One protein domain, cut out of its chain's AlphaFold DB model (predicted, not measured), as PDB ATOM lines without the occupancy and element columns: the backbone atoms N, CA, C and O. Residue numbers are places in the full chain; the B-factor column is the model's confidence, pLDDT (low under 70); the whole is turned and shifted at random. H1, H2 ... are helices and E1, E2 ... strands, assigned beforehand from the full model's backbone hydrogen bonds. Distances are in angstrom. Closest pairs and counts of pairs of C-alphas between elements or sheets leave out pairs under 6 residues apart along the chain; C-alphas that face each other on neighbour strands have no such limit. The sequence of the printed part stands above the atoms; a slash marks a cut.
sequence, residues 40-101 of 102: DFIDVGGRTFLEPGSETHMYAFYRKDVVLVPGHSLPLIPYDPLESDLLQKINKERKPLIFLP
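This is residues 40 to 101 of the 102 residues of an uncharacterized protein of Schistosoma curassoni (UniProt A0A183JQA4). With little regular structure, the domain is a short ribbon of two strands side by side, E1 and E2, with the one helix H1 near their starting ends and two long loops, residues 40 to 58 and 63 to 80, swinging wide. The 62 printed residues hold E1, H1, E2 in chain order, a mixed class with 21 residues in named elements. The sheet, E1 next to E2, is parallel. It is only just compact, close to loose, with a radius of gyration of the C-alphas of 12.6 A and spans of 34 by 27 by 22 A.

E1, residues 59 to 62, and E2, residues 97 to 100, are parallel neighbours at 34 degrees; N 98 and O 59 are 2.8 A apart, within hydrogen-bond range. With H1, residues 81 to 93, they form a strand-helix-strand unit, two parallel strands with a helix between them in the chain, its crossover right-handed. The closest C-alphas of H1 and E2 are those of Ile 90 and Leu 97, 7.3 A apart; those of H1 and E1 are Ile 90 and Tyr 59, 7.5 A. In H1 every O i to N i+4 pair is within hydrogen-bond range.

E1 begins at C-alpha 59 (139.451, 117.619, 176.312) and measures 10.2 A, H1 18.1 A, and E2 9.5 A, ending at C-alpha 100 (130.628, 119.174, 171.352).

The C-alphas farthest apart, Asp 40 and Gly 53, are 38.0 A apart. The printed part has no cut. The link from E1 to H1 is long, that from H1 to E2 tight. No printed residue is under 70 in pLDDT.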
ATOM      1  N   ASP A  40     148.583 139.860 168.262       78.81
ATOM      2  CA  ASP A  40     149.468 139.161 169.198       78.81
ATOM      3  C   ASP A  40     149.216 137.644 169.206       78.81
ATOM      4  O   ASP A  40     149.135 137.005 170.257       78.81
ATOM      5  N   PHE A  41     149.065 137.054 168.019       81.94
ATOM      6  CA  PHE A  41     148.910 135.609 167.865       81.94
ATOM      7  C   PHE A  41     150.262 134.939 167.636       81.94
ATOM      8  O   PHE A  41     151.096 135.417 166.870       81.94
ATOM      9  N   ILE A  42     150.471 133.803 168.301       82.25
ATOM     10  CA  ILE A  42     151.591 132.909 168.014       82.25
ATOM     11  C   ILE A  42     151.038 131.739 167.215       82.25
ATOM     12  O   ILE A  42     150.234 130.959 167.728       82.25
ATOM     13  N   ASP A  43     151.503 131.597 165.978       81.88
ATOM     14  CA  ASP A  43     151.166 130.445 165.153       81.88
ATOM     15  C   ASP A  43     151.808 129.181 165.731       81.88
ATOM     16  O   ASP A  43     153.032 129.008 165.742       81.88
ATOM     17  N   VAL A  44     150.970 128.268 166.220       80.62
ATOM     18  CA  VAL A  44     151.411 126.958 166.701       80.62
ATOM     19  C   VAL A  44     151.359 125.972 165.538       80.62
ATOM     20  O   VAL A  44     150.292 125.551 165.098       80.62
ATOM     21  N   GLY A  45     152.530 125.597 165.026       77.38
ATOM     22  CA  GLY A  45     152.653 124.574 163.990       77.38
ATOM     23  C   GLY A  45     152.482 123.148 164.527       77.38
ATOM     24  O   GLY A  45     152.752 122.858 165.693       77.38
ATOM     25  N   GLY A  46     152.094 122.232 163.640       80.38
ATOM     26  CA  GLY A  46     151.944 120.806 163.938       80.38
ATOM     27  C   GLY A  46     150.591 120.266 163.489       80.38
ATOM     28  O   GLY A  46     149.623 121.006 163.343       80.38
ATOM     29  N   ARG A  47     150.526 118.960 163.224       82.50
ATOM     30  CA  ARG A  47     149.275 118.261 162.923       82.50
ATOM     31  C   ARG A  47     149.214 117.016 163.786       82.50
ATOM     32  O   ARG A  47     150.147 116.218 163.766       82.50
ATOM     33  N   THR A  48     148.121 116.863 164.519       82.81
ATOM     34  CA  THR A  48     147.852 115.658 165.301       82.81
ATOM     35  C   THR A  48     146.851 114.820 164.525       82.81
ATOM     36  O   THR A  48     145.721 115.252 164.308       82.81
ATOM     37  N   PHE A  49     147.279 113.638 164.089       85.19
ATOM     38  CA  PHE A  49     146.417 112.642 163.463       85.19
ATOM     39  C   PHE A  49     146.181 111.507 164.452       85.19
ATOM     40  O   PHE A  49     147.101 111.092 165.155       85.19
ATOM     41  N   LEU A  50     144.939 111.042 164.520       88.38
ATOM     42  CA  LEU A  50     144.550 109.913 165.354       88.38
ATOM     43  C   LEU A  50     144.389 108.689 164.465       88.38
ATOM     44  O   LEU A  50     143.779 108.776 163.399       88.38
ATOM     45  N   GLU A  51     144.931 107.563 164.914       91.06
ATOM     46  CA  GLU A  51     144.847 106.313 164.169       91.06
ATOM     47  C   GLU A  51     143.405 105.782 164.174       91.06
ATOM     48  O   GLU A  51     142.753 105.777 165.229       91.06
ATOM     49  N   PRO A  52     142.878 105.311 163.030       91.62
ATOM     50  CA  PRO A  52     141.556 104.702 162.976       91.62
ATOM     51  C   PRO A  52     141.432 103.528 163.954       91.62
ATOM     52  O   PRO A  52     142.289 102.650 164.004       91.62
ATOM     53  N   GLY A  53     140.345 103.502 164.728       91.62
ATOM     54  CA  GLY A  53     140.094 102.454 165.724       91.62
ATOM     55  C   GLY A  53     140.873 102.605 167.035       91.62
ATOM     56  O   GLY A  53     140.728 101.755 167.910       91.62
ATOM     57  N   SER A  54     141.669 103.667 167.196       91.00
ATOM     58  CA  SER A  54     142.308 103.973 168.477       91.00
ATOM     59  C   SER A  54     141.327 104.588 169.479       91.00
ATOM     60  O   SER A  54     140.454 105.381 169.124       91.00
ATOM     61  N   GLU A  55     141.496 104.237 170.753       91.44
ATOM     62  CA  GLU A  55     140.864 104.937 171.868       91.44
ATOM     63  C   GLU A  55     141.786 106.077 172.318       91.44
ATOM     64  O   GLU A  55     142.999 105.896 172.456       91.44
ATOM     65  N   THR A  56     141.233 107.273 172.524       88.00
ATOM     66  CA  THR A  56     142.023 108.428 172.957       88.00
ATOM     67  C   THR A  56     141.252 109.298 173.935       88.00
ATOM     68  O   THR A  56     140.043 109.497 173.807       88.00
ATOM     69  N   HIS A  57     141.976 109.868 174.897       88.62
ATOM     70  CA  HIS A  57     141.430 110.849 175.823       88.62
ATOM     71  C   HIS A  57     141.581 112.258 175.250       88.62
ATOM     72  O   HIS A  57     142.689 112.690 174.926       88.62
ATOM     73  N   MET A  58     140.469 112.984 175.168       90.19
ATOM     74  CA  MET A  58     140.412 114.355 174.663       90.19
ATOM     75  C   MET A  58     139.826 115.295 175.709       90.19
ATOM     76  O   MET A  58     139.027 114.884 176.554       90.19
ATOM     77  N   TYR A  59     140.181 116.571 175.611       90.94
ATOM     78  CA  TYR A  59     139.451 117.619 176.312       90.94
ATOM     79  C   TYR A  59     138.180 117.955 175.537       90.94
ATOM     80  O   TYR A  59     138.232 118.082 174.319       90.94
ATOM     81  N   ALA A  60     137.053 118.106 176.229       89.44
ATOM     82  CA  ALA A  60     135.801 118.532 175.617       89.44
ATOM     83  C   ALA A  60     135.600 120.037 175.790       89.44
ATOM     84  O   ALA A  60     135.808 120.571 176.880       89.44
ATOM     85  N   PHE A  61     135.177 120.703 174.721       89.81
ATOM     86  CA  PHE A  61     134.804 122.111 174.720       89.81
ATOM     87  C   PHE A  61     133.410 122.265 174.122       89.81
ATOM     88  O   PHE A  61     133.059 121.587 173.156       89.81
ATOM     89  N   TYR A  62     132.616 123.148 174.714       88.19
ATOM     90  CA  TYR A  62     131.222 123.355 174.353       88.19
ATOM     91  C   TYR A  62     130.949 124.846 174.183       88.19
ATOM     92  O   TYR A  62     131.307 125.662 175.031       88.19
ATOM     93  N   ARG A  63     130.269 125.196 173.091       87.38
ATOM     94  CA  ARG A  63     129.689 126.522 172.869       87.38
ATOM     95  C   ARG A  63     128.264 126.323 172.390       87.38
ATOM     96  O   ARG A  63     128.032 125.637 171.399       87.38
ATOM     97  N   LYS A  64     127.331 126.955 173.096       87.94
ATOM     98  CA  LYS A  64     125.920 126.945 172.726       87.94
ATOM     99  C   LYS A  64     125.755 127.446 171.288       87.94
ATOM    100  O   LYS A  64     126.381 128.438 170.917       87.94
ATOM    101  N   ASP A  65     124.920 126.755 170.516       88.62
ATOM    102  CA  ASP A  65     124.567 127.087 169.129       88.62
ATOM    103  C   ASP A  65     125.756 127.069 168.137       88.62
ATOM    104  O   ASP A  65     125.664 127.623 167.041       88.62
ATOM    105  N   VAL A  66     126.874 126.415 168.487       88.88
ATOM    106  CA  VAL A  66     128.050 126.272 167.614       88.88
ATOM    107  C   VAL A  66     128.319 124.799 167.317       88.88
ATOM    108  O   VAL A  66     128.406 123.965 168.216       88.88
ATOM    109  N   VAL A  67     128.514 124.489 166.034       90.94
ATOM    110  CA  VAL A  67     128.961 123.176 165.561       90.94
ATOM    111  C   VAL A  67     130.210 123.369 164.716       90.94
ATOM    112  O   VAL A  67     130.199 124.124 163.744       90.94
ATOM    113  N   LEU A  68     131.292 122.682 165.083       90.62
ATOM    114  CA  LEU A  68     132.541 122.731 164.335       90.62
ATOM    115  C   LEU A  68     132.549 121.662 163.242       90.62
ATOM    116  O   LEU A  68     132.366 120.477 163.510       90.62
ATOM    117  N   VAL A  69     132.809 122.090 162.011       91.62
ATOM    118  CA  VAL A  69     132.923 121.213 160.843       91.62
ATOM    119  C   VAL A  69     134.394 121.131 160.421       91.62
ATOM    120  O   VAL A  69     135.071 122.164 160.411       91.62
ATOM    121  N   PRO A  70     134.914 119.949 160.035       90.88
ATOM    122  CA  PRO A  70     136.293 119.810 159.575       90.88
ATOM    123  C   PRO A  70     136.665 120.829 158.489       90.88
ATOM    124  O   PRO A  70     135.893 121.077 157.564       90.88
ATOM    125  N   GLY A  71     137.855 121.421 158.612       90.31
ATOM    126  CA  GLY A  71     138.372 122.430 157.681       90.31
ATOM    127  C   GLY A  71     137.914 123.868 157.947       90.31
ATOM    128  O   GLY A  71     138.463 124.780 157.334       90.31
ATOM    129  N   HIS A  72     136.968 124.096 158.864       91.00
ATOM    130  CA  HIS A  72     136.576 125.449 159.256       91.00
ATOM    131  C   HIS A  72     137.497 126.017 160.338       91.00
ATOM    132  O   HIS A  72     137.852 125.328 161.297       91.00
ATOM    133  N   SER A  73     137.828 127.301 160.204       90.62
ATOM    134  CA  SER A  73     138.486 128.081 161.252       90.62
ATOM    135  C   SER A  73     137.462 128.525 162.294       90.62
ATOM    136  O   SER A  73     136.406 129.049 161.938       90.62
ATOM    137  N   LEU A  74     137.782 128.345 163.576       90.56
ATOM    138  CA  LEU A  74     136.937 128.774 164.688       90.56
ATOM    139  C   LEU A  74     137.690 129.774 165.578       90.56
ATOM    140  O   LEU A  74     138.477 129.350 166.427       90.56
ATOM    141  N   PRO A  75     137.471 131.089 165.406       90.50
ATOM    142  CA  PRO A  75     138.006 132.086 166.325       90.50
ATOM    143  C   PRO A  75     137.308 131.967 167.686       90.50
ATOM    144  O   PRO A  75     136.079 131.969 167.761       90.50
ATOM    145  N   LEU A  76     138.082 131.876 168.769       87.44
ATOM    146  CA  LEU A  76     137.561 131.736 170.129       87.44
ATOM    147  C   LEU A  76     138.098 132.837 171.037       87.44
ATOM    148  O   LEU A  76     139.295 133.113 171.058       87.44
ATOM    149  N   ILE A  77     137.197 133.405 171.834       88.19
ATOM    150  CA  ILE A  77     137.524 134.230 172.995       88.19
ATOM    151  C   ILE A  77     136.959 133.489 174.216       88.19
ATOM    152  O   ILE A  77     135.770 133.140 174.194       88.19
ATOM    153  N   PRO A  78     137.775 133.190 175.244       87.31
ATOM    154  CA  PRO A  78     137.281 132.567 176.466       87.31
ATOM    155  C   PRO A  78     136.339 133.530 177.198       87.31
ATOM    156  O   PRO A  78     136.644 134.716 177.336       87.31
ATOM    157  N   TYR A  79     135.192 133.029 177.655       87.38
ATOM    158  CA  TYR A  79     134.216 133.825 178.408       87.38
ATOM    159  C   TYR A  79     134.479 133.799 179.912       87.38
ATOM    160  O   TYR A  79     134.073 134.722 180.617       87.38
ATOM    161  N   ASP A  80     135.160 132.765 180.402       88.56
ATOM    162  CA  ASP A  80     135.414 132.576 181.822       88.56
ATOM    163  C   ASP A  80     136.826 132.011 182.098       88.56
ATOM    164  O   ASP A  80     137.535 131.572 181.180       88.56
ATOM    165  N   PRO A  81     137.274 132.037 183.369       91.94
ATOM    166  CA  PRO A  81     138.575 131.494 183.748       91.94
ATOM    167  C   PRO A  81     138.719 129.990 183.487       91.94
ATOM    168  O   PRO A  81     139.826 129.532 183.219       91.94
ATOM    169  N   LEU A  82     137.627 129.218 183.537       90.44
ATOM    170  CA  LEU A  82     137.666 127.770 183.328       90.44
ATOM    171  C   LEU A  82     138.006 127.440 181.869       90.44
ATOM    172  O   LEU A  82     138.845 126.576 181.606       90.44
ATOM    173  N   GLU A  83     137.391 128.147 180.924       90.19
ATOM    174  CA  GLU A  83     137.692 128.052 179.499       90.19
ATOM    175  C   GLU A  83     139.119 128.502 179.204       90.19
ATOM    176  O   GLU A  83     139.837 127.818 178.474       90.19
ATOM    177  N   SER A  84     139.555 129.618 179.798       91.38
ATOM    178  CA  SER A  84     140.934 130.095 179.658       91.38
ATOM    179  C   SER A  84     141.939 129.038 180.129       91.38
ATOM    180  O   SER A  84     142.874 128.701 179.400       91.38
ATOM    181  N   ASP A  85     141.719 128.456 181.309       92.50
ATOM    182  CA  ASP A  85     142.577 127.409 181.867       92.50
ATOM    183  C   ASP A  85     142.591 126.149 180.993       92.50
ATOM    184  O   ASP A  85     143.641 125.530 180.794       92.50
ATOM    185  N   LEU A  86     141.435 125.757 180.451       90.81
ATOM    186  CA  LEU A  86     141.317 124.614 179.551       90.81
ATOM    187  C   LEU A  86     142.106 124.838 178.254       90.81
ATOM    188  O   LEU A  86     142.899 123.978 177.868       90.81
ATOM    189  N   LEU A  87     141.940 125.998 177.609       89.25
ATOM    190  CA  LEU A  87     142.660 126.353 176.382       89.25
ATOM    191  C   LEU A  87     144.177 126.418 176.618       89.25
ATOM    192  O   LEU A  87     144.955 125.913 175.803       89.25
ATOM    193  N   GLN A  88     144.613 126.951 177.763       89.56
ATOM    194  CA  GLN A  88     146.027 126.945 178.147       89.56
ATOM    195  C   GLN A  88     146.572 125.524 178.347       89.56
ATOM    196  O   GLN A  88     147.670 125.214 177.869       89.56
ATOM    197  N   LYS A  89     145.819 124.637 179.012       90.81
ATOM    198  CA  LYS A  89     146.206 123.224 179.191       90.81
ATOM    199  C   LYS A  89     146.324 122.494 177.859       90.81
ATOM    200  O   LYS A  89     147.305 121.782 177.656       90.81
ATOM    201  N   ILE A  90     145.376 122.701 176.947       89.38
ATOM    202  CA  ILE A  90     145.394 122.103 175.605       89.38
ATOM    203  C   ILE A  90     146.659 122.517 174.852       89.38
ATOM    204  O   ILE A  90     147.369 121.653 174.334       89.38
ATOM    205  N   ASN A  91     146.987 123.813 174.854       86.06
ATOM    206  CA  ASN A  91     148.186 124.317 174.188       86.06
ATOM    207  C   ASN A  91     149.475 123.737 174.804       86.06
ATOM    208  O   ASN A  91     150.390 123.326 174.089       86.06
ATOM    209  N   LYS A  92     149.535 123.636 176.139       88.75
ATOM    210  CA  LYS A  92     150.696 123.092 176.859       88.75
ATOM    211  C   LYS A  92     150.886 121.587 176.646       88.75
ATOM    212  O   LYS A  92     152.013 121.136 176.468       88.75
ATOM    213  N   GLU A  93     149.806 120.810 176.694       88.56
ATOM    214  CA  GLU A  93     149.849 119.345 176.590       88.56
ATOM    215  C   GLU A  93     149.805 118.838 175.143       88.56
ATOM    216  O   GLU A  93     150.037 117.652 174.914       88.56
ATOM    217  N   ARG A  94     149.505 119.712 174.171       84.56
ATOM    218  CA  ARG A  94     149.291 119.371 172.752       84.56
ATOM    219  C   ARG A  94     148.273 118.244 172.547       84.56
ATOM    220  O   ARG A  94     148.389 117.446 171.616       84.56
ATOM    221  N   LYS A  95     147.279 118.163 173.433       85.44
ATOM    222  CA  LYS A  95     146.228 117.147 173.359       85.44
ATOM    223  C   LYS A  95     145.103 117.578 172.422       85.44
ATOM    224  O   LYS A  95     144.791 118.766 172.363       85.44
ATOM    225  N   PRO A  96     144.471 116.627 171.718       85.75
ATOM    226  CA  PRO A  96     143.307 116.918 170.897       85.75
ATOM    227  C   PRO A  96     142.136 117.443 171.743       85.75
ATOM    228  O   PRO A  96     141.904 117.009 172.877       85.75
ATOM    229  N   LEU A  97     141.401 118.379 171.146       89.44
ATOM    230  CA  LEU A  97     140.166 118.950 171.666       89.44
ATOM    231  C   LEU A  97     138.992 118.407 170.850       89.44
ATOM    232  O   LEU A  97     139.036 118.438 169.619       89.44
ATOM    233  N   ILE A  98     137.935 117.958 171.523       90.06
ATOM    234  CA  ILE A  98     136.650 117.658 170.897       90.06
ATOM    235  C   ILE A  98     135.692 118.828 171.110       90.06
ATOM    236  O   ILE A  98     135.522 119.314 172.229       90.06
ATOM    237  N   PHE A  99     135.069 119.280 170.024       90.62
ATOM    238  CA  PHE A  99     134.035 120.305 170.063       90.62
ATOM    239  C   PHE A  99     132.670 119.625 170.086       90.62
ATOM    240  O   PHE A  99     132.301 118.936 169.134       90.62
ATOM    241  N   LEU A 100     131.947 119.772 171.192       87.56
ATOM    242  CA  LEU A 100     130.628 119.174 171.352       87.56
ATOM    243  C   LEU A 100     129.559 120.112 170.778       87.56
ATOM    244  O   LEU A 100     129.635 121.318 171.029       87.56
ATOM    245  N   PRO A 101     128.580 119.584 170.023       83.19
ATOM    246  CA  PRO A 101     127.500 120.399 169.486       83.19
ATOM    247  C   PRO A 101     126.652 121.009 170.612       83.19
ATOM    248  O   PRO A 101     126.332 120.330 171.592       83.19
TER     249      PRO A 101